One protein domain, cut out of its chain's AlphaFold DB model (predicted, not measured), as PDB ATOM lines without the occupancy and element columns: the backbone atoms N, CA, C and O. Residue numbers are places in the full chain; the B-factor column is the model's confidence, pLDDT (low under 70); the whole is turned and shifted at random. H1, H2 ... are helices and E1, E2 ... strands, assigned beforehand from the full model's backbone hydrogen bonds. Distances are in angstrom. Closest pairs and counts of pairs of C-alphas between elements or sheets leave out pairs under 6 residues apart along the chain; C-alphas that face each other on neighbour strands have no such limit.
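Overview. This is residues 176 to 294 of the 430 residues of an uncharacterized protein of Clostridium sp. CAG:356 (UniProt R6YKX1). What shape is this? One long hairpin, E3 and E4, folds back on itself into a twisted sheet; E1 and E2 are added to one half, E5 to the other, and H1 packs outside the fold on the half with E2. What is it built of? The printed part has 119 residues, with one named helix and five named strands, along the chain E1, E2, H1, E3, E4, E5; the class is mostly strand, and the five strands make a branched sheet in which E4 and E5 are parallel and the other neighbour pairs, E1 and E4, E2 and E3, E3 and E4, are antiparallel. It is compact, with a radius of gyration of the C-alphas of 13.6 A and spans of 41 by 31 by 27 A.

Along the chain. Where do the elements lie? E1 is residues 176 to 184, 21.5 A, from C-alpha 176 at (157.925, 133.174, 93.002); E2 is 201 to 206, 16.8 A; H1 is 210 to 219, 14.2 A. E3 is 236 to 253, 14.4 A; E4 is 256 to 276, 12.0 A; E5 is 284 to 288, 13.4 A, to C-alpha 288 at (146.035, 115.690, 86.388). Which strands bend? E1 bends by 68 degrees at residue 181, E3 by 152 at 240, E4 by 176 at 273.

Arrangement. Which strands are neighbours? E1 and E4 are antiparallel (N 178 to O 272, 2.9 A), as are E2 and E3 (N 204 to O 240, 2.9 A) and the hairpin E3 and E4 (N 241 to O 271, 2.9 A). E4 and E5 are parallel (N 259 to O 285, 2.8 A); E1 and E5 lie on one side of E4, E3 on the other side. Where is H1? It is on the sheet at a height of 9.8 A, over E3 and only just not over E4, on which 2 of its 10 C-alphas fall; the closest C-alphas of H1 and E2 are those of Tyr 213 and Ile 206, 6.8 A. Every O i to N i+4 pair in H1 is within hydrogen-bond range.

Size, cuts and confidence. How far does it reach? The two C-alphas farthest apart, of Asn 234 and Asn 294, are 41.7 A apart, and the printed part has no cut. Which links are long? Those from E1 to E2 and from H1 to E3, 16 residues each. Where is confidence low? Residue 189 and residues 290 to 294 are under 70; the mean pLDDT of the printed part is 89.3.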
ATOM      1  N   TYR A 176     156.728 134.004  92.967       96.00
ATOM      2  CA  TYR A 176     157.925 133.174  93.002       96.00
ATOM      3  C   TYR A 176     157.509 131.713  93.095       96.00
ATOM      4  O   TYR A 176     156.658 131.361  93.911       96.00
ATOM      5  N   ASN A 177     158.103 130.868  92.259       95.69
ATOM      6  CA  ASN A 177     157.789 129.450  92.177       95.69
ATOM      7  C   ASN A 177     159.081 128.641  92.279       95.69
ATOM      8  O   ASN A 177     159.822 128.534  91.307       95.69
ATOM      9  N   LEU A 178     159.336 128.086  93.460       95.38
ATOM     10  CA  LEU A 178     160.602 127.450  93.794       95.38
ATOM     11  C   LEU A 178     160.395 125.964  94.028       95.38
ATOM     12  O   LEU A 178     159.590 125.557  94.866       95.38
ATOM     13  N   ASN A 179     161.162 125.143  93.323       94.06
ATOM     14  CA  ASN A 179     161.180 123.705  93.541       94.06
ATOM     15  C   ASN A 179     162.393 123.311  94.376       94.06
ATOM     16  O   ASN A 179     163.504 123.773  94.136       94.06
ATOM     17  N   SER A 180     162.168 122.416  95.330       94.50
ATOM     18  CA  SER A 180     163.245 121.834  96.112       94.50
ATOM     19  C   SER A 180     164.074 120.877  95.259       94.50
ATOM     20  O   SER A 180     163.536 120.008  94.559       94.50
ATOM     21  N   GLU A 181     165.390 120.977  95.394       93.12
ATOM     22  CA  GLU A 181     166.335 119.957  94.948       93.12
ATOM     23  C   GLU A 181     166.164 118.665  95.744       93.12
ATOM     24  O   GLU A 181     166.196 117.567  95.188       93.12
ATOM     25  N   ASN A 182     165.922 118.800  97.051       90.00
ATOM     26  CA  ASN A 182     165.697 117.664  97.928       90.00
ATOM     27  C   ASN A 182     164.329 117.035  97.665       90.00
ATOM     28  O   ASN A 182     163.329 117.737  97.471       90.00
ATOM     29  N   LYS A 183     164.306 115.704  97.714       89.50
ATOM     30  CA  LYS A 183     163.111 114.865  97.627       89.50
ATOM     31  C   LYS A 183     162.803 114.259  98.989       89.50
ATOM     32  O   LYS A 183     163.704 114.089  99.809       89.50
ATOM     33  N   LEU A 184     161.534 113.937  99.226       86.31
ATOM     34  CA  LEU A 184     161.103 113.263 100.451       86.31
ATOM     35  C   LEU A 184     160.557 111.878 100.113       86.31
ATOM     36  O   LEU A 184     159.723 111.729  99.226       86.31
ATOM     37  N   SER A 185     160.966 110.852 100.850       78.06
ATOM     38  CA  SER A 185     160.399 109.508 100.689       78.06
ATOM     39  C   SER A 185     159.029 109.351 101.350       78.06
ATOM     40  O   SER A 185     158.219 108.540 100.897       78.06
ATOM     41  N   LYS A 186     158.748 110.160 102.380       76.62
ATOM     42  CA  LYS A 186     157.481 110.194 103.121       76.62
ATOM     43  C   LYS A 186     157.107 111.616 103.540       76.62
ATOM     44  O   LYS A 186     157.977 112.470 103.693       76.62
ATOM     45  N   VAL A 187     155.816 111.839 103.779       77.88
ATOM     46  CA  VAL A 187     155.300 113.071 104.388       77.88
ATOM     47  C   VAL A 187     155.110 112.830 105.884       77.88
ATOM     48  O   VAL A 187     154.351 111.947 106.278       77.88
ATOM     49  N   GLU A 188     155.824 113.580 106.723       72.19
ATOM     50  CA  GLU A 188     155.701 113.460 108.178       72.19
ATOM     51  C   GLU A 188     154.409 114.108 108.695       72.19
ATOM     52  O   GLU A 188     154.020 115.197 108.269       72.19
ATOM     53  N   THR A 189     153.757 113.465 109.667       67.69
ATOM     54  CA  THR A 189     152.506 113.949 110.278       67.69
ATOM     55  C   THR A 189     152.686 115.283 111.013       67.69
ATOM     56  O   THR A 189     151.793 116.128 111.008       67.69
ATOM     57  N   ASN A 190     153.874 115.528 111.576       71.31
ATOM     58  CA  ASN A 190     154.242 116.741 112.320       71.31
ATOM     59  C   ASN A 190     154.373 118.021 111.451       71.31
ATOM     60  O   ASN A 190     154.683 119.101 111.980       71.31
ATOM     61  N   LEU A 191     154.195 117.909 110.128       75.88
ATOM     62  CA  LEU A 191     154.230 119.026 109.180       75.88
ATOM     63  C   LEU A 191     152.888 119.774 109.125       75.88
ATOM     64  O   LEU A 191     152.850 120.915 108.658       75.88
ATOM     65  N   ASN A 192     151.803 119.171 109.630       81.31
ATOM     66  CA  ASN A 192     150.435 119.702 109.557       81.31
ATOM     67  C   ASN A 192     150.034 120.098 108.121       81.31
ATOM     68  O   ASN A 192     149.395 121.129 107.900       81.31
ATOM     69  N   LEU A 193     150.453 119.302 107.133       84.25
ATOM     70  CA  LEU A 193     150.040 119.474 105.743       84.25
ATOM     71  C   LEU A 193     148.649 118.861 105.558       84.25
ATOM     72  O   LEU A 193     148.392 117.739 105.985       84.25
ATOM     73  N   SER A 194     147.753 119.590 104.904       84.69
ATOM     74  CA  SER A 194     146.420 119.088 104.574       84.69
ATOM     75  C   SER A 194     146.470 118.344 103.247       84.69
ATOM     76  O   SER A 194     146.954 118.888 102.250       84.69
ATOM     77  N   GLN A 195     145.954 117.117 103.212       79.06
ATOM     78  CA  GLN A 195     145.784 116.405 101.950       79.06
ATOM     79  C   GLN A 195     144.771 117.143 101.067       79.06
ATOM     80  O   GLN A 195     143.730 117.613 101.532       79.06
ATOM     81  N   THR A 196     145.082 117.263  99.781       84.50
ATOM     82  CA  THR A 196     144.181 117.875  98.802       84.50
ATOM     83  C   THR A 196     143.173 116.851  98.271       84.50
ATOM     84  O   THR A 196     143.213 115.668  98.605       84.50
ATOM     85  N   LYS A 197     142.275 117.282  97.377       81.44
ATOM     86  CA  LYS A 197     141.405 116.354  96.631       81.44
ATOM     87  C   LYS A 197     142.191 115.394  95.734       81.44
ATOM     88  O   LYS A 197     141.645 114.382  95.309       81.44
ATOM     89  N   VAL A 198     143.444 115.729  95.426       80.81
ATOM     90  CA  VAL A 198     144.357 114.849  94.715       80.81
ATOM     91  C   VAL A 198     145.186 114.080  95.727       80.81
ATOM     92  O   VAL A 198     146.014 114.617  96.462       80.81
ATOM     93  N   THR A 199     144.957 112.781  95.724       80.00
ATOM     94  CA  THR A 199     145.723 111.795  96.464       80.00
ATOM     95  C   THR A 199     147.228 111.892  96.177       80.00
ATOM     96  O   THR A 199     147.635 111.934  95.017       80.00
ATOM     97  N   GLY A 200     148.055 111.927  97.230       81.44
ATOM     98  CA  GLY A 200     149.511 112.105  97.123       81.44
ATOM     99  C   GLY A 200     149.953 113.555  96.882       81.44
ATOM    100  O   GLY A 200     151.113 113.795  96.550       81.44
ATOM    101  N   VAL A 201     149.045 114.524  97.026       88.38
ATOM    102  CA  VAL A 201     149.357 115.957  97.012       88.38
ATOM    103  C   VAL A 201     148.853 116.581  98.304       88.38
ATOM    104  O   VAL A 201     147.659 116.533  98.614       88.38
ATOM    105  N   TYR A 202     149.778 117.182  99.037       90.94
ATOM    106  CA  TYR A 202     149.555 117.815 100.326       90.94
ATOM    107  C   TYR A 202     149.934 119.287 100.250       90.94
ATOM    108  O   TYR A 202     150.866 119.657  99.534       90.94
ATOM    109  N   GLN A 203     149.228 120.127 101.001       93.31
ATOM    110  CA  GLN A 203     149.461 121.563 100.988       93.31
ATOM    111  C   GLN A 203     149.394 122.192 102.376       93.31
ATOM    112  O   GLN A 203     148.689 121.715 103.269       93.31
ATOM    113  N   LYS A 204     150.076 123.324 102.523       94.62
ATOM    114  CA  LYS A 204     149.913 124.242 103.645       94.62
ATOM    115  C   LYS A 204     150.009 125.678 103.160       94.62
ATOM    116  O   LYS A 204     150.889 126.017 102.377       94.62
ATOM    117  N   ILE A 205     149.093 126.509 103.640       95.88
ATOM    118  CA  ILE A 205     149.019 127.930 103.306       95.88
ATOM    119  C   ILE A 205     149.472 128.709 104.538       95.88
ATOM    120  O   ILE A 205     148.949 128.486 105.627       95.88
ATOM    121  N   ILE A 206     150.439 129.605 104.364       96.00
ATOM    122  CA  ILE A 206     151.001 130.447 105.422       96.00
ATOM    123  C   ILE A 206     150.777 131.905 105.028       96.00
ATOM    124  O   ILE A 206     151.358 132.400 104.061       96.00
ATOM    125  N   GLU A 207     149.907 132.593 105.766       93.62
ATOM    126  CA  GLU A 207     149.469 133.954 105.424       93.62
ATOM    127  C   GLU A 207     150.130 135.054 106.269       93.62
ATOM    128  O   GLU A 207     150.156 136.202 105.826       93.62
ATOM    129  N   TYR A 208     150.629 134.747 107.475       92.31
ATOM    130  CA  TYR A 208     151.039 135.781 108.447       92.31
ATOM    131  C   TYR A 208     152.260 135.436 109.320       92.31
ATOM    132  O   TYR A 208     152.578 136.216 110.214       92.31
ATOM    133  N   SER A 209     152.926 134.291 109.126       94.00
ATOM    134  CA  SER A 209     153.951 133.808 110.066       94.00
ATOM    135  C   SER A 209     155.263 133.448 109.373       94.00
ATOM    136  O   SER A 209     155.386 132.400 108.739       94.00
ATOM    137  N   GLU A 210     156.262 134.316 109.539       95.12
ATOM    138  CA  GLU A 210     157.632 134.064 109.079       95.12
ATOM    139  C   GLU A 210     158.281 132.904 109.846       95.12
ATOM    140  O   GLU A 210     158.934 132.056 109.243       95.12
ATOM    141  N   ASP A 211     158.025 132.793 111.152       94.81
ATOM    142  CA  ASP A 211     158.524 131.685 111.972       94.81
ATOM    143  C   ASP A 211     157.967 130.338 111.506       94.81
ATOM    144  O   ASP A 211     158.695 129.347 111.419       94.81
ATOM    145  N   GLU A 212     156.677 130.288 111.163       94.19
ATOM    146  CA  GLU A 212     156.053 129.079 110.625       94.19
ATOM    147  C   GLU A 212     156.631 128.711 109.256       94.19
ATOM    148  O   GLU A 212     156.897 127.534 109.002       94.19
ATOM    149  N   TYR A 213     156.864 129.709 108.401       95.19
ATOM    150  CA  TYR A 213     157.508 129.526 107.104       95.19
ATOM    151  C   TYR A 213     158.939 128.986 107.241       95.19
ATOM    152  O   TYR A 213     159.281 127.965 106.647       95.19
ATOM    153  N   ASN A 214     159.761 129.582 108.097       94.31
ATOM    154  CA  ASN A 214     161.123 129.108 108.331       94.31
ATOM    155  C   ASN A 214     161.136 127.710 108.975       94.31
ATOM    156  O   ASN A 214     161.931 126.848 108.599       94.31
ATOM    157  N   SER A 215     160.215 127.446 109.908       93.56
ATOM    158  CA  SER A 215     160.059 126.132 110.537       93.56
ATOM    159  C   SER A 215     159.702 125.048 109.517       93.56
ATOM    160  O   SER A 215     160.316 123.978 109.526       93.56
ATOM    161  N   ILE A 216     158.747 125.311 108.613       93.38
ATOM    162  CA  ILE A 216     158.335 124.321 107.612       93.38
ATOM    163  C   ILE A 216     159.443 124.066 106.586       93.38
ATOM    164  O   ILE A 216     159.691 122.907 106.262       93.38
ATOM    165  N   LEU A 217     160.165 125.102 106.141       93.62
ATOM    166  CA  LEU A 217     161.309 124.939 105.237       93.62
ATOM    167  C   LEU A 217     162.395 124.055 105.856       93.62
ATOM    168  O   LEU A 217     162.888 123.139 105.198       93.62
ATOM    169  N   ASN A 218     162.721 124.284 107.130       92.44
ATOM    170  CA  ASN A 218     163.714 123.490 107.851       92.44
ATOM    171  C   ASN A 218     163.285 122.025 107.993       92.44
ATOM    172  O   ASN A 218     164.078 121.130 107.706       92.44
ATOM    173  N   LYS A 219     162.031 121.763 108.384       91.12
ATOM    174  CA  LYS A 219     161.505 120.391 108.510       91.12
ATOM    175  C   LYS A 219     161.464 119.651 107.173       91.12
ATOM    176  O   LYS A 219     161.734 118.459 107.124       91.12
ATOM    177  N   LEU A 220     161.154 120.361 106.089       91.44
ATOM    178  CA  LEU A 220     161.181 119.816 104.731       91.44
ATOM    179  C   LEU A 220     162.606 119.705 104.168       91.44
ATOM    180  O   LEU A 220     162.769 119.205 103.056       91.44
ATOM    181  N   ASN A 221     163.625 120.177 104.904       91.31
ATOM    182  CA  ASN A 221     165.001 120.323 104.432       91.31
ATOM    183  C   ASN A 221     165.027 120.995 103.049       91.31
ATOM    184  O   ASN A 221     165.644 120.491 102.116       91.31
ATOM    185  N   PHE A 222     164.274 122.081 102.872       93.94
ATOM    186  CA  PHE A 222     164.119 122.716 101.567       93.94
ATOM    187  C   PHE A 222     165.454 123.295 101.083       93.94
ATOM    188  O   PHE A 222     166.110 124.047 101.804       93.94
ATOM    189  N   LYS A 223     165.852 122.952  99.855       93.62
ATOM    190  CA  LYS A 223     167.059 123.478  99.201       93.62
ATOM    191  C   LYS A 223     166.743 123.856  97.769       93.62
ATOM    192  O   LYS A 223     166.072 123.098  97.082       93.62
ATOM    193  N   THR A 224     167.238 125.000  97.326       92.44
ATOM    194  CA  THR A 224     167.092 125.477  95.952       92.44
ATOM    195  C   THR A 224     168.391 126.145  95.508       92.44
ATOM    196  O   THR A 224     169.114 126.700  96.336       92.44
ATOM    197  N   ASN A 225     168.671 126.090  94.205       89.94
ATOM    198  CA  ASN A 225     169.762 126.845  93.579       89.94
ATOM    199  C   ASN A 225     169.388 128.304  93.305       89.94
ATOM    200  O   ASN A 225     170.244 129.101  92.924       89.94
ATOM    201  N   GLU A 226     168.110 128.641  93.444       90.25
ATOM    202  CA  GLU A 226     167.596 129.990  93.250       90.25
ATOM    203  C   GLU A 226     167.703 130.796  94.550       90.25
ATOM    204  O   GLU A 226     167.627 130.256  95.653       90.25
ATOM    205  N   GLU A 227     167.875 132.112  94.433       89.56
ATOM    206  CA  GLU A 227     167.870 132.987  95.603       89.56
ATOM    207  C   GLU A 227     166.474 132.997  96.242       89.56
ATOM    208  O   GLU A 227     165.469 133.254  95.576       89.56
ATOM    209  N   MET A 228     166.408 132.718  97.547       90.50
ATOM    210  CA  MET A 228     165.143 132.728  98.280       90.50
ATOM    211  C   MET A 228     164.633 134.170  98.412       90.50
ATOM    212  O   MET A 228     165.293 134.991  99.055       90.50
ATOM    213  N   PRO A 229     163.454 134.498  97.858       91.50
ATOM    214  CA  PRO A 229     162.908 135.838  97.947       91.50
ATOM    215  C   PRO A 229     162.506 136.144  99.391       91.50
ATOM    216  O   PRO A 229     161.972 135.296 100.115       91.50
ATOM    217  N   LYS A 230     162.714 137.395  99.803       92.19
ATOM    218  CA  LYS A 230     162.186 137.885 101.075       92.19
ATOM    219  C   LYS A 230     160.664 137.985 100.987       92.19
ATOM    220  O   LYS A 230     160.142 138.696 100.130       92.19
ATOM    221  N   VAL A 231     159.971 137.316 101.906       95.81
ATOM    222  CA  VAL A 231     158.506 137.321 101.956       95.81
ATOM    223  C   VAL A 231     158.006 138.506 102.783       95.81
ATOM    224  O   VAL A 231     158.366 138.654 103.948       95.81
ATOM    225  N   ASP A 232     157.145 139.339 102.203       95.81
ATOM    226  CA  ASP A 232     156.371 140.342 102.942       95.81
ATOM    227  C   ASP A 232     154.989 139.771 103.270       95.81
ATOM    228  O   ASP A 232     154.049 139.904 102.487       95.81
ATOM    229  N   PHE A 233     154.841 139.161 104.446       95.88
ATOM    230  CA  PHE A 233     153.574 138.569 104.893       95.88
ATOM    231  C   PHE A 233     152.426 139.577 105.055       95.88
ATOM    232  O   PHE A 233     151.274 139.174 105.213       95.88
ATOM    233  N   ASN A 234     152.662 140.890 104.966       94.62
ATOM    234  CA  ASN A 234     151.556 141.847 104.873       94.62
ATOM    235  C   ASN A 234     150.917 141.851 103.480       94.62
ATOM    236  O   ASN A 234     149.729 142.146 103.351       94.62
ATOM    237  N   LYS A 235     151.688 141.502 102.446       95.81
ATOM    238  CA  LYS A 235     151.283 141.581 101.037       95.81
ATOM    239  C   LYS A 235     151.231 140.241 100.323       95.81
ATOM    240  O   LYS A 235     150.553 140.135  99.304       95.81
ATOM    241  N   GLN A 236     151.922 139.240 100.844       97.62
ATOM    242  CA  GLN A 236     152.147 137.962 100.191       97.62
ATOM    243  C   GLN A 236     151.645 136.802 101.048       97.62
ATOM    244  O   GLN A 236     151.583 136.884 102.276       97.62
ATOM    245  N   THR A 237     151.302 135.716 100.370       97.31
ATOM    246  CA  THR A 237     150.947 134.423 100.945       97.31
ATOM    247  C   THR A 237     151.914 133.383 100.404       97.31
ATOM    248  O   THR A 237     152.243 133.397  99.217       97.31
ATOM    249  N   VAL A 238     152.340 132.463 101.268       98.00
ATOM    250  CA  VAL A 238     153.168 131.319 100.884       98.00
ATOM    251  C   VAL A 238     152.302 130.068 100.828       98.00
ATOM    252  O   VAL A 238     151.560 129.772 101.765       98.00
ATOM    253  N   ILE A 239     152.412 129.316  99.741       97.62
ATOM    254  CA  ILE A 239     151.787 128.009  99.562       97.62
ATOM    255  C   ILE A 239     152.904 126.979  99.461       97.62
ATOM    256  O   ILE A 239     153.713 127.000  98.537       97.62
ATOM    257  N   VAL A 240     152.941 126.075 100.430       96.75
ATOM    258  CA  VAL A 240     153.850 124.933 100.454       96.75
ATOM    259  C   VAL A 240     153.105 123.735  99.892       96.75
ATOM    260  O   VAL A 240     152.096 123.330 100.466       96.75
ATOM    261  N   THR A 241     153.605 123.162  98.802       96.00
ATOM    262  CA  THR A 241     153.022 121.983  98.155       96.00
ATOM    263  C   THR A 241     154.015 120.829  98.199       96.00
ATOM    264  O   THR A 241     155.153 120.963  97.757       96.00
ATOM    265  N   VAL A 242     153.583 119.674  98.705       94.06
ATOM    266  CA  VAL A 242     154.356 118.427  98.717       94.06
ATOM    267  C   VAL A 242     153.622 117.407  97.850       94.06
ATOM    268  O   VAL A 242     152.473 117.072  98.129       94.06
ATOM    269  N   SER A 243     154.249 116.950  96.766       91.44
ATOM    270  CA  SER A 243     153.550 116.271  95.666       91.44
ATOM    271  C   SER A 243     154.274 115.014  95.176       91.44
ATOM    272  O   SER A 243     155.460 115.068  94.855       91.44
ATOM    273  N   ARG A 244     153.527 113.909  95.030       88.69
ATOM    274  CA  ARG A 244     153.906 112.703  94.261       88.69
ATOM    275  C   ARG A 244     153.894 112.912  92.751       88.69
ATOM    276  O   ARG A 244     154.135 111.976  92.005       88.69
ATOM    277  N   TYR A 245     153.569 114.105  92.286       88.94
ATOM    278  CA  TYR A 245     153.532 114.434  90.871       88.94
ATOM    279  C   TYR A 245     154.473 115.590  90.585       88.94
ATOM    280  O   TYR A 245     154.618 116.511  91.396       88.94
ATOM    281  N   GLU A 246     155.061 115.581  89.395       90.94
ATOM    282  CA  GLU A 246     155.731 116.759  88.856       90.94
ATOM    283  C   GLU A 246     154.761 117.947  88.841       90.94
ATOM    284  O   GLU A 246     153.617 117.812  88.408       90.94
ATOM    285  N   ILE A 247     155.215 119.124  89.261       92.25
ATOM    286  CA  ILE A 247     154.453 120.364  89.107       92.25
ATOM    287  C   ILE A 247     154.945 121.013  87.816       92.25
ATOM    288  O   ILE A 247     156.044 121.558  87.773       92.25
ATOM    289  N   LYS A 248     154.169 120.876  86.736       91.62
ATOM    290  CA  LYS A 248     154.573 121.320  85.389       91.62
ATOM    291  C   LYS A 248     154.330 122.801  85.155       91.62
ATOM    292  O   LYS A 248     155.083 123.429  84.422       91.62
ATOM    293  N   ASP A 249     153.231 123.308  85.693       92.81
ATOM    294  CA  ASP A 249     152.796 124.688  85.510       92.81
ATOM    295  C   ASP A 249     151.895 125.089  86.681       92.81
ATOM    296  O   ASP A 249     151.164 124.250  87.223       92.81
ATOM    297  N   ILE A 250     151.938 126.365  87.050       95.19
ATOM    298  CA  ILE A 250     151.046 126.965  88.038       95.19
ATOM    299  C   ILE A 250     150.489 128.235  87.409       95.19
ATOM    300  O   ILE A 250     151.235 129.138  87.048       95.19
ATOM    301  N   LYS A 251     149.165 128.308  87.275       92.38
ATOM    302  CA  LYS A 251     148.476 129.506  86.793       92.38
ATOM    303  C   LYS A 251     147.713 130.152  87.930       92.38
ATOM    304  O   LYS A 251     146.926 129.479  88.597       92.38
ATOM    305  N   LYS A 252     147.885 131.459  88.105       92.38
ATOM    306  CA  LYS A 252     147.117 132.272  89.052       92.38
ATOM    307  C   LYS A 252     146.156 133.213  88.327       92.38
ATOM    308  O   LYS A 252     146.463 133.762  87.274       92.38
ATOM    309  N   ASN A 253     144.997 133.428  88.928       90.50
ATOM    310  CA  ASN A 253     144.131 134.580  88.693       90.50
ATOM    311  C   ASN A 253     143.614 135.063  90.059       90.50
ATOM    312  O   ASN A 253     143.913 134.457  91.084       90.50
ATOM    313  N   ILE A 254     142.854 136.157  90.104       92.88
ATOM    314  CA  ILE A 254     142.340 136.685  91.378       92.88
ATOM    315  C   ILE A 254     141.537 135.630  92.148       92.88
ATOM    316  O   ILE A 254     141.726 135.493  93.351       92.88
ATOM    317  N   GLY A 255     140.686 134.865  91.465       90.44
ATOM    318  CA  GLY A 255     139.757 133.935  92.104       90.44
ATOM    319  C   GLY A 255     140.278 132.531  92.376       90.44
ATOM    320  O   GLY A 255     139.593 131.768  93.051       90.44
ATOM    321  N   ASN A 256     141.423 132.134  91.818       90.56
ATOM    322  CA  ASN A 256     141.957 130.787  91.987       90.56
ATOM    323  C   ASN A 256     143.416 130.623  91.552       90.56
ATOM    324  O   ASN A 256     143.980 131.427  90.808       90.56
ATOM    325  N   ILE A 257     143.975 129.488  91.968       93.88
ATOM    326  CA  ILE A 257     145.269 128.969  91.536       93.88
ATOM    327  C   ILE A 257     145.044 127.577  90.947       93.88
ATOM    328  O   ILE A 257     144.340 126.751  91.530       93.88
ATOM    329  N   LYS A 258     145.637 127.300  89.788       92.25
ATOM    330  CA  LYS A 258     145.533 126.015  89.094       92.25
ATOM    331  C   LYS A 258     146.917 125.417  88.903       92.25
ATOM    332  O   LYS A 258     147.734 125.965  88.171       92.25
ATOM    333  N   TYR A 259     147.135 124.259  89.502       94.19
ATOM    334  CA  TYR A 259     148.317 123.438  89.296       94.19
ATOM    335  C   TYR A 259     148.069 122.472  88.143       94.19
ATOM    336  O   TYR A 259     147.063 121.757  88.117       94.19
ATOM    337  N   LYS A 260     149.011 122.409  87.205       92.62
ATOM    338  CA  LYS A 260     149.088 121.343  86.211       92.62
ATOM    339  C   LYS A 260     150.095 120.311  86.687       92.62
ATOM    340  O   LYS A 260     151.298 120.572  86.720       92.62
ATOM    341  N   LEU A 261     149.594 119.135  87.031       91.19
ATOM    342  CA  LEU A 261     150.414 118.027  87.488       91.19
ATOM    343  C   LEU A 261     150.876 117.171  86.304       91.19
ATOM    344  O   LEU A 261     150.195 117.042  85.282       91.19
ATOM    345  N   GLY A 262     152.091 116.648  86.424       88.50
ATOM    346  CA  GLY A 262     152.772 115.840  85.429       88.50
ATOM    347  C   GLY A 262     152.817 114.365  85.790       88.50
ATOM    348  O   GLY A 262     151.829 113.798  86.252       88.50
ATOM    349  N   ASN A 263     153.963 113.741  85.520       86.12
ATOM    350  CA  ASN A 263     154.136 112.318  85.784       86.12
ATOM    351  C   ASN A 263     154.163 112.046  87.289       86.12
ATOM    352  O   ASN A 263     154.538 112.915  88.080       86.12
ATOM    353  N   TYR A 264     153.781 110.826  87.662       85.44
ATOM    354  CA  TYR A 264     153.947 110.337  89.023       85.44
ATOM    355  C   TYR A 264     155.433 110.117  89.341       85.44
ATOM    356  O   TYR A 264     156.211 109.711  88.475       85.44
ATOM    357  N   LEU A 265     155.805 110.359  90.593       84.81
ATOM    358  CA  LEU A 265     157.160 110.338  91.116       84.81
ATOM    359  C   LEU A 265     157.290 109.326  92.258       84.81
ATOM    360  O   LEU A 265     156.439 109.229  93.145       84.81
ATOM    361  N   ASP A 266     158.416 108.617  92.271       81.75
ATOM    362  CA  ASP A 266     158.739 107.637  93.316       81.75
ATOM    363  C   ASP A 266     159.038 108.287  94.677       81.75
ATOM    364  O   ASP A 266     158.929 107.640  95.723       81.75
ATOM    365  N   GLU A 267     159.361 109.577  94.676       87.06
ATOM    366  CA  GLU A 267     159.562 110.428  95.848       87.06
ATOM    367  C   GLU A 267     158.742 111.711  95.711       87.06
ATOM    368  O   GLU A 267     158.357 112.125  94.618       87.06
ATOM    369  N   TYR A 268     158.475 112.355  96.837       89.62
ATOM    370  CA  TYR A 268     157.803 113.640  96.887       89.62
ATOM    371  C   TYR A 268     158.722 114.777  96.462       89.62
ATOM    372  O   TYR A 268     159.834 114.932  96.972       89.62
ATOM    373  N   ASN A 269     158.184 115.644  95.612       92.88
ATOM    374  CA  ASN A 269     158.720 116.976  95.388       92.88
ATOM    375  C   ASN A 269     158.137 117.956  96.399       92.88
ATOM    376  O   ASN A 269     156.949 117.890  96.715       92.88
ATOM    377  N   VAL A 270     158.958 118.909  96.833       95.38
ATOM    378  CA  VAL A 270     158.519 120.067  97.613       95.38
ATOM    379  C   VAL A 270     158.572 121.301  96.724       95.38
ATOM    380  O   VAL A 270     159.568 121.534  96.039       95.38
ATOM    381  N   ASN A 271     157.508 122.089  96.746       96.62
ATOM    382  CA  ASN A 271     157.369 123.332  96.010       96.62
ATOM    383  C   ASN A 271     156.915 124.448  96.952       96.62
ATOM    384  O   ASN A 271     156.050 124.236  97.804       96.62
ATOM    385  N   ILE A 272     157.517 125.622  96.794       97.06
ATOM    386  CA  ILE A 272     157.195 126.837  97.534       97.06
ATOM    387  C   ILE A 272     156.720 127.868  96.523       97.06
ATOM    388  O   ILE A 272     157.484 128.307  95.662       97.06
ATOM    389  N   TYR A 273     155.454 128.250  96.642       97.62
ATOM    390  CA  TYR A 273     154.817 129.214  95.764       97.62
ATOM    391  C   TYR A 273     154.419 130.458  96.553       97.62
ATOM    392  O   TYR A 273     153.583 130.394  97.455       97.62
ATOM    393  N   ILE A 274     155.046 131.590  96.244       97.62
ATOM    394  CA  ILE A 274     154.851 132.865  96.939       97.62
ATOM    395  C   ILE A 274     154.108 133.797  95.998       97.62
ATOM    396  O   ILE A 274     154.555 134.054  94.882       97.62
ATOM    397  N   ILE A 275     152.974 134.313  96.455       97.50
ATOM    398  CA  ILE A 275     152.054 135.097  95.631       97.50
ATOM    399  C   ILE A 275     151.480 136.276  96.395       97.50
ATOM    400  O   ILE A 275     151.390 136.268  97.618       97.50
ATOM    401  N   SER A 276     151.024 137.279  95.653       97.31
ATOM    402  CA  SER A 276     150.238 138.386  96.191       97.31
ATOM    403  C   SER A 276     148.951 137.924  96.880       97.31
ATOM    404  O   SER A 276     148.221 137.088  96.347       97.31
ATOM    405  N   LYS A 277     148.592 138.552  98.007       96.12
ATOM    406  CA  LYS A 277     147.315 138.334  98.718       96.12
ATOM    407  C   LYS A 277     146.078 138.691  97.897       96.12
ATOM    408  O   LYS A 277     144.966 138.319  98.274       96.12
ATOM    409  N   VAL A 278     146.254 139.403  96.786       96.00
ATOM    410  CA  VAL A 278     145.198 139.661  95.798       96.00
ATOM    411  C   VAL A 278     144.655 138.352  95.222       96.00
ATOM    412  O   VAL A 278     143.460 138.244  94.963       96.00
ATOM    413  N   VAL A 279     145.514 137.347  95.064       95.56
ATOM    414  CA  VAL A 279     145.152 136.009  94.595       95.56
ATOM    415  C   VAL A 279     144.468 135.234  95.718       95.56
ATOM    416  O   VAL A 279     144.871 135.283  96.879       95.56
ATOM    417  N   ASN A 280     143.403 134.515  95.387       93.00
ATOM    418  CA  ASN A 280     142.648 133.707  96.329       93.00
ATOM    419  C   ASN A 280     143.339 132.358  96.575       93.00
ATOM    420  O   ASN A 280     143.141 131.384  95.848       93.00
ATOM    421  N   SER A 281     144.131 132.302  97.647       92.94
ATOM    422  CA  SER A 281     144.833 131.098  98.112       92.94
ATOM    423  C   SER A 281     143.903 129.997  98.631       92.94
ATOM    424  O   SER A 281     144.353 128.871  98.812       92.94
ATOM    425  N   LYS A 282     142.610 130.269  98.861       91.25
ATOM    426  CA  LYS A 282     141.647 129.260  99.343       91.25
ATOM    427  C   LYS A 282     141.039 128.433  98.210       91.25
ATOM    428  O   LYS A 282     140.511 127.349  98.453       91.25
ATOM    429  N   CYS A 283     141.136 128.915  96.973       90.50
ATOM    430  CA  CYS A 283     140.617 128.247  95.783       90.50
ATOM    431  C   CYS A 283     141.766 127.681  94.935       90.50
ATOM    432  O   CYS A 283     142.137 128.248  93.909       90.50
ATOM    433  N   ILE A 284     142.323 126.542  95.360       92.00
ATOM    434  CA  ILE A 284     143.412 125.846  94.656       92.00
ATOM    435  C   ILE A 284     142.874 124.583  93.979       92.00
ATOM    436  O   ILE A 284     142.218 123.752  94.611       92.00
ATOM    437  N   TYR A 285     143.166 124.430  92.689       90.50
ATOM    438  CA  TYR A 285     142.748 123.296  91.869       90.50
ATOM    439  C   TYR A 285     143.961 122.569  91.296       90.50
ATOM    440  O   TYR A 285     144.930 123.197  90.879       90.50
ATOM    441  N   PHE A 286     143.875 121.244  91.222       89.50
ATOM    442  CA  PHE A 286     144.921 120.387  90.677       89.50
ATOM    443  C   PHE A 286     144.366 119.629  89.477       89.50
ATOM    444  O   PHE A 286     143.421 118.852  89.608       89.50
ATOM    445  N   ASN A 287     144.959 119.859  88.311       87.12
ATOM    446  CA  ASN A 287     144.616 119.173  87.077       87.12
ATOM    447  C   ASN A 287     145.662 118.096  86.800       87.12
ATOM    448  O   ASN A 287     146.836 118.409  86.591       87.12
ATOM    449  N   ILE A 288     145.218 116.841  86.769       80.62
ATOM    450  CA  ILE A 288     146.035 115.690  86.388       80.62
ATOM    451  C   ILE A 288     145.541 115.190  85.036       80.62
ATOM    452  O   ILE A 288     144.344 114.978  84.846       80.62
ATOM    453  N   ASP A 289     146.464 114.970  84.107       70.81
ATOM    454  CA  ASP A 289     146.173 114.216  82.890       70.81
ATOM    455  C   ASP A 289     146.218 112.720  83.234       70.81
ATOM    456  O   ASP A 289     147.263 112.078  83.126       70.81
ATOM    457  N   SER A 290     145.105 112.183  83.744       62.00
ATOM    458  CA  SER A 290     145.014 110.800  84.245       62.00
ATOM    459  C   SER A 290     145.347 109.747  83.184       62.00
ATOM    460  O   SER A 290     145.801 108.659  83.517       62.00
ATOM    461  N   TYR A 291     145.209 110.069  81.895       58.94
ATOM    462  CA  TYR A 291     145.621 109.181  80.803       58.94
ATOM    463  C   TYR A 291     147.144 109.054  80.667       58.94
ATOM    464  O   TYR A 291     147.631 108.145  79.997       58.94
ATOM    465  N   LYS A 292     147.907 109.963  81.286       59.41
ATOM    466  CA  LYS A 292     149.374 109.939  81.317       59.41
ATOM    467  C   LYS A 292     149.939 109.484  82.655       59.41
ATOM    468  O   LYS A 292     151.154 109.316  82.757       59.41
ATOM    469  N   THR A 293     149.108 109.279  83.676       62.53
ATOM    470  CA  THR A 293     149.596 108.679  84.914       62.53
ATOM    471  C   THR A 293     149.821 107.194  84.672       62.53
ATOM    472  O   THR A 293     148.899 106.454  84.350       62.53
ATOM    473  N   ASN A 294     151.057 106.740  84.846       66.69
ATOM    474  CA  ASN A 294     151.414 105.321  84.854       66.69
ATOM    475  C   ASN A 294     150.854 104.568  86.082       66.69
ATOM    476  O   ASN A 294     150.979 103.347  86.151       66.69
TER     477      ASN A 294